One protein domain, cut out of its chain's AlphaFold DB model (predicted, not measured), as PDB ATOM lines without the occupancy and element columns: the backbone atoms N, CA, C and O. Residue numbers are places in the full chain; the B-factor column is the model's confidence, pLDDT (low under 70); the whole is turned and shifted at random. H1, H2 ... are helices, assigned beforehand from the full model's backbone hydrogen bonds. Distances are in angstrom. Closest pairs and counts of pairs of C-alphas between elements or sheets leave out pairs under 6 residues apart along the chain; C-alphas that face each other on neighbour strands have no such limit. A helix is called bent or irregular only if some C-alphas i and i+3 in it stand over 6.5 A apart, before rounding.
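What this domain is: This is residues 91 to 165 of the 206 residues of an uncharacterized protein of Rhizophagus irregularis (UniProt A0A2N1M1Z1). Four nearly aligned helices form a loosely packed bundle, diamond-shaped in section: H3, the longest, and H4 at opposite corners, H1 and H2 between them. H1 and H3 run one way, H2 and H4 the other; residues 139 to 146 stick out at one end. The printed 75 residues, all helix by class, have H1, H2, H3, H4 in chain order, are compact with radius of gyration of the C-alphas 12.7 A, and span 35 by 27 by 18 A.

Where its parts are: H3, residues 124 to 141, is 25.8 A long. H1, residues 93 to 102, begins at C-alpha (36.095, 48.182, -36.289). H2 is residues 106 to 119, 20.3 A; H4, residues 151 to 163, ends at C-alpha (42.568, 35.237, -24.597).

How they stand to each other: H3, with residues 126 to 134 alone, touches H1 at a shallow tilt of 17 degrees; closest C-alphas, Glu 93 and His 126, 7.1 A. H2 and H4 are close but not clearly touching; closest C-alphas, Gly 108 and Val 155, 7.0 A. H3 and H4 are apart. Every O i to N i+4 pair is within hydrogen-bond range in H1, H2 and H3; 7 of 9 in H4.

The domain as a whole: The printed part has no cut and no long link. Residues 140 to 165 have pLDDT under 70.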
ATOM      1  N   ILE A  91      35.464  40.645 -35.122       78.38
ATOM      2  CA  ILE A  91      36.165  41.774 -34.503       78.38
ATOM      3  C   ILE A  91      35.500  43.048 -35.013       78.38
ATOM      4  O   ILE A  91      35.346  43.234 -36.223       78.38
ATOM      5  N   SER A  92      35.075  43.908 -34.090       80.69
ATOM      6  CA  SER A  92      34.507  45.207 -34.447       80.69
ATOM      7  C   SER A  92      35.583  46.175 -34.945       80.69
ATOM      8  O   SER A  92      36.756  46.054 -34.604       80.69
ATOM      9  N   GLU A  93      35.181  47.172 -35.733       80.81
ATOM     10  CA  GLU A  93      36.095  48.182 -36.289       80.81
ATOM     11  C   GLU A  93      36.872  48.922 -35.189       80.81
ATOM     12  O   GLU A  93      38.088  49.051 -35.275       80.81
ATOM     13  N   LYS A  94      36.196  49.284 -34.092       83.56
ATOM     14  CA  LYS A  94      36.812  49.955 -32.934       83.56
ATOM     15  C   LYS A  94      37.823  49.078 -32.197       83.56
ATOM     16  O   LYS A  94      38.866  49.561 -31.773       83.56
ATOM     17  N   GLU A  95      37.510  47.791 -32.020       80.94
ATOM     18  CA  GLU A  95      38.457  46.839 -31.428       80.94
ATOM     19  C   GLU A  95      39.682  46.689 -32.335       80.94
ATOM     20  O   GLU A  95      40.800  46.669 -31.839       80.94
ATOM     21  N   MET A  96      39.486  46.635 -33.656       84.62
ATOM     22  CA  MET A  96      40.584  46.521 -34.611       84.62
ATOM     23  C   MET A  96      41.508  47.740 -34.587       84.62
ATOM     24  O   MET A  96      42.725  47.581 -34.559       84.62
ATOM     25  N   GLU A  97      40.940  48.944 -34.576       86.25
ATOM     26  CA  GLU A  97      41.692  50.196 -34.470       86.25
ATOM     27  C   GLU A  97      42.528  50.225 -33.183       86.25
ATOM     28  O   GLU A  97      43.738  50.437 -33.234       86.25
ATOM     29  N   PHE A  98      41.921  49.851 -32.052       85.56
ATOM     30  CA  PHE A  98      42.615  49.745 -30.769       85.56
ATOM     31  C   PHE A  98      43.783  48.744 -30.795       85.56
ATOM     32  O   PHE A  98      44.869  49.049 -30.303       85.56
ATOM     33  N   LEU A  99      43.582  47.562 -31.390       84.00
ATOM     34  CA  LEU A  99      44.635  46.550 -31.543       84.00
ATOM     35  C   LEU A  99      45.794  47.067 -32.403       84.00
ATOM     36  O   LEU A  99      46.960  46.849 -32.080       84.00
ATOM     37  N   VAL A 100      45.479  47.742 -33.509       85.25
ATOM     38  CA  VAL A 100      46.477  48.258 -34.449       85.25
ATOM     39  C   VAL A 100      47.265  49.416 -33.845       85.25
ATOM     40  O   VAL A 100      48.477  49.477 -34.045       85.25
ATOM     41  N   ASP A 101      46.635  50.310 -33.088       85.31
ATOM     42  CA  ASP A 101      47.306  51.456 -32.460       85.31
ATOM     43  C   ASP A 101      48.376  51.032 -31.462       85.31
ATOM     44  O   ASP A 101      49.473  51.594 -31.426       85.31
ATOM     45  N   GLN A 102      48.079  49.989 -30.706       77.69
ATOM     46  CA  GLN A 102      48.932  49.517 -29.628       77.69
ATOM     47  C   GLN A 102      50.136  48.715 -30.101       77.69
ATOM     48  O   GLN A 102      51.134  48.591 -29.389       77.69
ATOM     49  N   VAL A 103      50.063  48.167 -31.310       78.75
ATOM     50  CA  VAL A 103      51.213  47.528 -31.923       78.75
ATOM     51  C   VAL A 103      52.085  48.603 -32.560       78.75
ATOM     52  O   VAL A 103      51.746  49.213 -33.576       78.75
ATOM     53  N   THR A 104      53.216  48.869 -31.918       78.19
ATOM     54  CA  THR A 104      54.171  49.904 -32.324       78.19
ATOM     55  C   THR A 104      55.310  49.381 -33.183       78.19
ATOM     56  O   THR A 104      55.964  50.208 -33.812       78.19
ATOM     57  N   SER A 105      55.527  48.063 -33.236       80.19
ATOM     58  CA  SER A 105      56.574  47.450 -34.053       80.19
ATOM     59  C   SER A 105      56.022  46.813 -35.323       80.19
ATOM     60  O   SER A 105      54.904  46.287 -35.355       80.19
ATOM     61  N   GLU A 106      56.817  46.861 -36.388       80.81
ATOM     62  CA  GLU A 106      56.438  46.317 -37.691       80.81
ATOM     63  C   GLU A 106      56.295  44.784 -37.635       80.81
ATOM     64  O   GLU A 106      55.357  44.206 -38.190       80.81
ATOM     65  N   VAL A 107      57.194  44.122 -36.898       80.75
ATOM     66  CA  VAL A 107      57.173  42.669 -36.680       80.75
ATOM     67  C   VAL A 107      55.921  42.262 -35.903       80.75
ATOM     68  O   VAL A 107      55.188  41.366 -36.332       80.75
ATOM     69  N   GLY A 108      55.613  42.968 -34.810       78.44
ATOM     70  CA  GLY A 108      54.396  42.737 -34.035       78.44
ATOM     71  C   GLY A 108      53.132  42.956 -34.867       78.44
ATOM     72  O   GLY A 108      52.157  42.214 -34.723       78.44
ATOM     73  N   TYR A 109      53.150  43.931 -35.781       83.94
ATOM     74  CA  TYR A 109      52.008  44.246 -36.638       83.94
ATOM     75  C   TYR A 109      51.729  43.112 -37.626       83.94
ATOM     76  O   TYR A 109      50.585  42.672 -37.749       83.94
ATOM     77  N   LYS A 110      52.772  42.557 -38.255       85.88
ATOM     78  CA  LYS A 110      52.650  41.390 -39.145       85.88
ATOM     79  C   LYS A 110      52.071  40.177 -38.409       85.88
ATOM     80  O   LYS A 110      51.113  39.570 -38.890       85.88
ATOM     81  N   MET A 111      52.561  39.884 -37.204       85.25
ATOM     82  CA  MET A 111      52.041  38.785 -36.377       85.25
ATOM     83  C   MET A 111      50.585  38.996 -35.932       85.25
ATOM     84  O   MET A 111      49.806  38.039 -35.866       85.25
ATOM     85  N   LEU A 112      50.196  40.237 -35.616       84.38
ATOM     86  CA  LEU A 112      48.814  40.582 -35.280       84.38
ATOM     87  C   LEU A 112      47.888  40.307 -36.474       84.38
ATOM     88  O   LEU A 112      46.854  39.656 -36.311       84.38
ATOM     89  N   ILE A 113      48.280  40.742 -37.675       84.81
ATOM     90  CA  ILE A 113      47.508  40.511 -38.900       84.81
ATOM     91  C   ILE A 113      47.312  39.016 -39.148       84.81
ATOM     92  O   ILE A 113      46.182  38.586 -39.380       84.81
ATOM     93  N   GLU A 114      48.379  38.217 -39.077       82.25
ATOM     94  CA  GLU A 114      48.307  36.772 -39.315       82.25
ATOM     95  C   GLU A 114      47.336  36.080 -38.348       82.25
ATOM     96  O   GLU A 114      46.475  35.301 -38.769       82.25
ATOM     97  N   ASN A 115      47.401  36.419 -37.059       80.75
ATOM     98  CA  ASN A 115      46.498  35.862 -36.052       80.75
ATOM     99  C   ASN A 115      45.036  36.265 -36.280       80.75
ATOM    100  O   ASN A 115      44.131  35.436 -36.133       80.75
ATOM    101  N   ILE A 116      44.790  37.518 -36.662       82.00
ATOM    102  CA  ILE A 116      43.443  38.029 -36.936       82.00
ATOM    103  C   ILE A 116      42.850  37.368 -38.184       82.00
ATOM    104  O   ILE A 116      41.690  36.954 -38.164       82.00
ATOM    105  N   PHE A 117      43.651  37.186 -39.236       76.50
ATOM    106  CA  PHE A 117      43.214  36.572 -40.492       76.50
ATOM    107  C   PHE A 117      42.810  35.100 -40.324       76.50
ATOM    108  O   PHE A 117      41.854  34.626 -40.943       76.50
ATOM    109  N   ILE A 118      43.519  34.373 -39.457       78.69
ATOM    110  CA  ILE A 118      43.263  32.951 -39.202       78.69
ATOM    111  C   ILE A 118      42.047  32.765 -38.282       78.69
ATOM    112  O   ILE A 118      41.191  31.914 -38.553       78.69
ATOM    113  N   ASN A 119      41.938  33.564 -37.215       76.06
ATOM    114  CA  ASN A 119      41.016  33.280 -36.108       76.06
ATOM    115  C   ASN A 119      39.703  34.078 -36.151       76.06
ATOM    116  O   ASN A 119      38.709  33.659 -35.548       76.06
ATOM    117  N   HIS A 120      39.661  35.196 -36.878       75.06
ATOM    118  CA  HIS A 120      38.567  36.160 -36.787       75.06
ATOM    119  C   HIS A 120      37.934  36.489 -38.141       75.06
ATOM    120  O   HIS A 120      38.352  36.042 -39.208       75.06
ATOM    121  N   SER A 121      36.816  37.203 -38.090       77.06
ATOM    122  CA  SER A 121      36.175  37.806 -39.262       77.06
ATOM    123  C   SER A 121      36.029  39.295 -39.000       77.06
ATOM    124  O   SER A 121      35.774  39.687 -37.864       77.06
ATOM    125  N   PHE A 122      36.232  40.117 -40.021       84.12
ATOM    126  CA  PHE A 122      36.296  41.570 -39.891       84.12
ATOM    127  C   PHE A 122      35.855  42.234 -41.199       84.12
ATOM    128  O   PHE A 122      35.676  41.567 -42.220       84.12
ATOM    129  N   ASN A 123      35.669  43.553 -41.167       83.88
ATOM    130  CA  ASN A 123      35.377  44.342 -42.356       83.88
ATOM    131  C   ASN A 123      36.662  44.593 -43.164       83.88
ATOM    132  O   ASN A 123      37.521  45.375 -42.756       83.88
ATOM    133  N   GLU A 124      36.780  43.946 -44.324       80.50
ATOM    134  CA  GLU A 124      37.956  44.048 -45.198       80.50
ATOM    135  C   GLU A 124      38.226  45.481 -45.677       80.50
ATOM    136  O   GLU A 124      39.380  45.905 -45.706       80.50
ATOM    137  N   LYS A 125      37.174  46.252 -45.999       85.88
ATOM    138  CA  LYS A 125      37.322  47.635 -46.486       85.88
ATOM    139  C   LYS A 125      37.935  48.535 -45.417       85.88
ATOM    140  O   LYS A 125      38.861  49.283 -45.698       85.88
ATOM    141  N   HIS A 126      37.433  48.434 -44.188       85.00
ATOM    142  CA  HIS A 126      37.931  49.226 -43.066       85.00
ATOM    143  C   HIS A 126      39.369  48.837 -42.694       85.00
ATOM    144  O   HIS A 126      40.224  49.695 -42.493       85.00
ATOM    145  N   PHE A 127      39.660  47.533 -42.677       85.19
ATOM    146  CA  PHE A 127      40.997  47.029 -42.383       85.19
ATOM    147  C   PHE A 127      42.044  47.489 -43.411       85.19
ATOM    148  O   PHE A 127      43.162  47.838 -43.038       85.19
ATOM    149  N   PHE A 128      41.683  47.542 -44.693       85.31
ATOM    150  CA  PHE A 128      42.574  48.030 -45.744       85.31
ATOM    151  C   PHE A 128      42.975  49.501 -45.547       85.31
ATOM    152  O   PHE A 128      44.145  49.847 -45.706       85.31
ATOM    153  N   GLU A 129      42.032  50.354 -45.137       87.62
ATOM    154  CA  GLU A 129      42.313  51.760 -44.825       87.62
ATOM    155  C   GLU A 129      43.204  51.910 -43.582       87.62
ATOM    156  O   GLU A 129      44.154  52.696 -43.591       87.62
ATOM    157  N   LEU A 130      42.956  51.121 -42.528       85.88
ATOM    158  CA  LEU A 130      43.824  51.088 -41.343       85.88
ATOM    159  C   LEU A 130      45.249  50.653 -41.696       85.88
ATOM    160  O   LEU A 130      46.216  51.237 -41.205       85.88
ATOM    161  N   ARG A 131      45.387  49.663 -42.582       86.81
ATOM    162  CA  ARG A 131      46.687  49.163 -43.029       86.81
ATOM    163  C   ARG A 131      47.506  50.234 -43.734       86.81
ATOM    164  O   ARG A 131      48.648  50.456 -43.346       86.81
ATOM    165  N   LYS A 132      46.911  50.950 -44.689       87.31
ATOM    166  CA  LYS A 132      47.588  52.058 -45.381       87.31
ATOM    167  C   LYS A 132      48.086  53.124 -44.410       87.31
ATOM    168  O   LYS A 132      49.228  53.558 -44.500       87.31
ATOM    169  N   LYS A 133      47.240  53.532 -43.458       87.38
ATOM    170  CA  LYS A 133      47.610  54.538 -42.449       87.38
ATOM    171  C   LYS A 133      48.771  54.068 -41.573       87.38
ATOM    172  O   LYS A 133      49.654  54.861 -41.251       87.38
ATOM    173  N   LYS A 134      48.773  52.788 -41.191       84.25
ATOM    174  CA  LYS A 134      49.805  52.220 -40.324       84.25
ATOM    175  C   LYS A 134      51.130  51.999 -41.061       84.25
ATOM    176  O   LYS A 134      52.166  52.333 -40.497       84.25
ATOM    177  N   GLU A 135      51.116  51.534 -42.308       82.25
ATOM    178  CA  GLU A 135      52.325  51.399 -43.143       82.25
ATOM    179  C   GLU A 135      53.033  52.754 -43.322       82.25
ATOM    180  O   GLU A 135      54.223  52.863 -43.033       82.25
ATOM    181  N   VAL A 136      52.283  53.827 -43.604       84.19
ATOM    182  CA  VAL A 136      52.823  55.204 -43.651       84.19
ATOM    183  C   VAL A 136      53.420  55.646 -42.305       84.19
ATOM    184  O   VAL A 136      54.367  56.431 -42.256       84.19
ATOM    185  N   SER A 137      52.881  55.158 -41.182       78.94
ATOM    186  CA  SER A 137      53.410  55.482 -39.851       78.94
ATOM    187  C   SER A 137      54.753  54.809 -39.549       78.94
ATOM    188  O   SER A 137      55.532  55.368 -38.777       78.94
ATOM    189  N   PHE A 138      55.029  53.650 -40.157       73.88
ATOM    190  CA  PHE A 138      56.312  52.954 -40.039       73.88
ATOM    191  C   PHE A 138      57.375  53.617 -40.917       73.88
ATOM    192  O   PHE A 138      58.405  54.026 -40.392       73.88
ATOM    193  N   GLU A 139      57.055  53.905 -42.184       72.25
ATOM    194  CA  GLU A 139      57.963  54.624 -43.099       72.25
ATOM    195  C   GLU A 139      58.420  55.985 -42.540       72.25
ATOM    196  O   GLU A 139      59.536  56.443 -42.782       72.25
ATOM    197  N   ARG A 140      57.564  56.657 -41.756       64.75
ATOM    198  CA  ARG A 140      57.898  57.935 -41.111       64.75
ATOM    199  C   ARG A 140      58.797  57.781 -39.879       64.75
ATOM    200  O   ARG A 140      59.502  58.731 -39.541       64.75
ATOM    201  N   LYS A 141      58.747  56.630 -39.201       59.62
ATOM    202  CA  LYS A 141      59.534  56.322 -37.995       59.62
ATOM    203  C   LYS A 141      60.923  55.793 -38.315       59.62
ATOM    204  O   LYS A 141      61.828  56.084 -37.550       59.62
ATOM    205  N   ASP A 142      61.120  55.134 -39.452       54.34
ATOM    206  CA  ASP A 142      62.438  54.624 -39.860       54.34
ATOM    207  C   ASP A 142      63.480  55.744 -40.086       54.34
ATOM    208  O   ASP A 142      64.683  55.498 -40.089       54.34
ATOM    209  N   ASN A 143      63.030  57.003 -40.183       56.00
ATOM    210  CA  ASN A 143      63.885  58.195 -40.225       56.00
ATOM    211  C   ASN A 143      64.317  58.717 -38.832       56.00
ATOM    212  O   ASN A 143      65.086  59.674 -38.755       56.00
ATOM    213  N   LEU A 144      63.820  58.133 -37.734       58.22
ATOM    214  CA  LEU A 144      64.173  58.466 -36.349       58.22
ATOM    215  C   LEU A 144      64.536  57.174 -35.605       58.22
ATOM    216  O   LEU A 144      63.685  56.357 -35.269       58.22
ATOM    217  N   GLN A 145      65.834  57.008 -35.385       53.09
ATOM    218  CA  GLN A 145      66.487  55.817 -34.855       53.09
ATOM    219  C   GLN A 145      65.842  55.265 -33.562       53.09
ATOM    220  O   GLN A 145      65.654  55.993 -32.591       53.09
ATOM    221  N   GLU A 146      65.571  53.954 -33.598       54.84
ATOM    222  CA  GLU A 146      65.476  52.974 -32.499       54.84
ATOM    223  C   GLU A 146      64.482  53.201 -31.342       54.84
ATOM    224  O   GLU A 146      64.704  53.978 -30.417       54.84
ATOM    225  N   ILE A 147      63.452  52.344 -31.282       53.81
ATOM    226  CA  ILE A 147      62.805  51.948 -30.018       53.81
ATOM    227  C   ILE A 147      62.625  50.422 -30.027       53.81
ATOM    228  O   ILE A 147      61.534  49.902 -30.249       53.81
ATOM    229  N   GLU A 148      63.717  49.698 -29.788       52.34
ATOM    230  CA  GLU A 148      63.766  48.224 -29.816       52.34
ATOM    231  C   GLU A 148      63.516  47.557 -28.441       52.34
ATOM    232  O   GLU A 148      63.681  46.354 -28.284       52.34
ATOM    233  N   ILE A 149      63.076  48.294 -27.408       48.69
ATOM    234  CA  ILE A 149      63.076  47.775 -26.016       48.69
ATOM    235  C   ILE A 149      61.681  47.358 -25.482       48.69
ATOM    236  O   ILE A 149      61.572  46.831 -24.377       48.69
ATOM    237  N   SER A 150      60.583  47.498 -26.238       53.94
ATOM    238  CA  SER A 150      59.227  47.163 -25.720       53.94
ATOM    239  C   SER A 150      58.568  45.897 -26.293       53.94
ATOM    240  O   SER A 150      57.474  45.527 -25.854       53.94
ATOM    241  N   GLU A 151      59.211  45.202 -27.237       52.28
ATOM    242  CA  GLU A 151      58.567  44.151 -28.041       52.28
ATOM    243  C   GLU A 151      58.054  42.952 -27.226       52.28
ATOM    244  O   GLU A 151      56.959  42.456 -27.499       52.28
ATOM    245  N   GLN A 152      58.756  42.530 -26.170       50.16
ATOM    246  CA  GLN A 152      58.311  41.399 -25.344       50.16
ATOM    247  C   GLN A 152      57.032  41.683 -24.537       50.16
ATOM    248  O   GLN A 152      56.209  40.781 -24.365       50.16
ATOM    249  N   ASN A 153      56.831  42.912 -24.052       52.31
ATOM    250  CA  ASN A 153      55.698  43.232 -23.174       52.31
ATOM    251  C   ASN A 153      54.393  43.428 -23.961       52.31
ATOM    252  O   ASN A 153      53.316  43.068 -23.485       52.31
ATOM    253  N   ASN A 154      54.488  43.923 -25.197       56.78
ATOM    254  CA  ASN A 154      53.323  44.193 -26.039       56.78
ATOM    255  C   ASN A 154      52.708  42.895 -26.590       56.78
ATOM    256  O   ASN A 154      51.486  42.755 -26.628       56.78
ATOM    257  N   VAL A 155      53.534  41.909 -26.963       57.59
ATOM    258  CA  VAL A 155      53.061  40.610 -27.482       57.59
ATOM    259  C   VAL A 155      52.249  39.852 -26.427       57.59
ATOM    260  O   VAL A 155      51.185  39.312 -26.739       57.59
ATOM    261  N   ALA A 156      52.709  39.852 -25.173       60.72
ATOM    262  CA  ALA A 156      51.997  39.219 -24.067       60.72
ATOM    263  C   ALA A 156      50.655  39.914 -23.772       60.72
ATOM    264  O   ALA A 156      49.643  39.236 -23.592       60.72
ATOM    265  N   LEU A 157      50.626  41.252 -23.802       61.50
ATOM    266  CA  LEU A 157      49.438  42.059 -23.512       61.50
ATOM    267  C   LEU A 157      48.281  41.784 -24.494       61.50
ATOM    268  O   LEU A 157      47.150  41.548 -24.073       61.50
ATOM    269  N   TRP A 158      48.546  41.758 -25.806       64.88
ATOM    270  CA  TRP A 158      47.498  41.513 -26.811       64.88
ATOM    271  C   TRP A 158      47.052  40.059 -26.859       64.88
ATOM    272  O   TRP A 158      45.863  39.798 -27.045       64.88
ATOM    273  N   GLN A 159      47.964  39.108 -26.634       63.22
ATOM    274  CA  GLN A 159      47.573  37.711 -26.449       63.22
ATOM    275  C   GLN A 159      46.669  37.556 -25.229       63.22
ATOM    276  O   GLN A 159      45.656  36.872 -25.318       63.22
ATOM    277  N   GLU A 160      46.965  38.227 -24.115       63.25
ATOM    278  CA  GLU A 160      46.093  38.224 -22.942       63.25
ATOM    279  C   GLU A 160      44.724  38.850 -23.250       63.25
ATOM    280  O   GLU A 160      43.704  38.300 -22.852       63.25
ATOM    281  N   ILE A 161      44.660  39.941 -24.019       62.16
ATOM    282  CA  ILE A 161      43.399  40.594 -24.416       62.16
ATOM    283  C   ILE A 161      42.566  39.710 -25.359       62.16
ATOM    284  O   ILE A 161      41.356  39.575 -25.161       62.16
ATOM    285  N   LEU A 162      43.198  39.051 -26.335       59.84
ATOM    286  CA  LEU A 162      42.537  38.080 -27.215       59.84
ATOM    287  C   LEU A 162      42.077  36.832 -26.438       59.84
ATOM    288  O   LEU A 162      40.993  36.307 -26.699       59.84
ATOM    289  N   ASN A 163      42.854  36.401 -25.440       60.03
ATOM    290  CA  ASN A 163      42.568  35.237 -24.597       60.03
ATOM    291  C   ASN A 163      41.626  35.541 -23.412       60.03
ATOM    292  O   ASN A 163      41.050  34.615 -22.839       60.03
ATOM    293  N   ARG A 164      41.411  36.816 -23.046       50.22
ATOM    294  CA  ARG A 164      40.519  37.255 -21.949       50.22
ATOM    295  C   ARG A 164      39.035  36.998 -22.219       50.22
ATOM    296  O   ARG A 164      38.217  37.124 -21.305       50.22
ATOM    297  N   ARG A 165      38.643  36.578 -23.427       46.16
ATOM    298  CA  ARG A 165      37.306  36.005 -23.649       46.16
ATOM    299  C   ARG A 165      37.285  34.579 -23.108       46.16
ATOM    300  O   ARG A 165      37.815  33.673 -23.742       46.16
TER     301      ARG A 165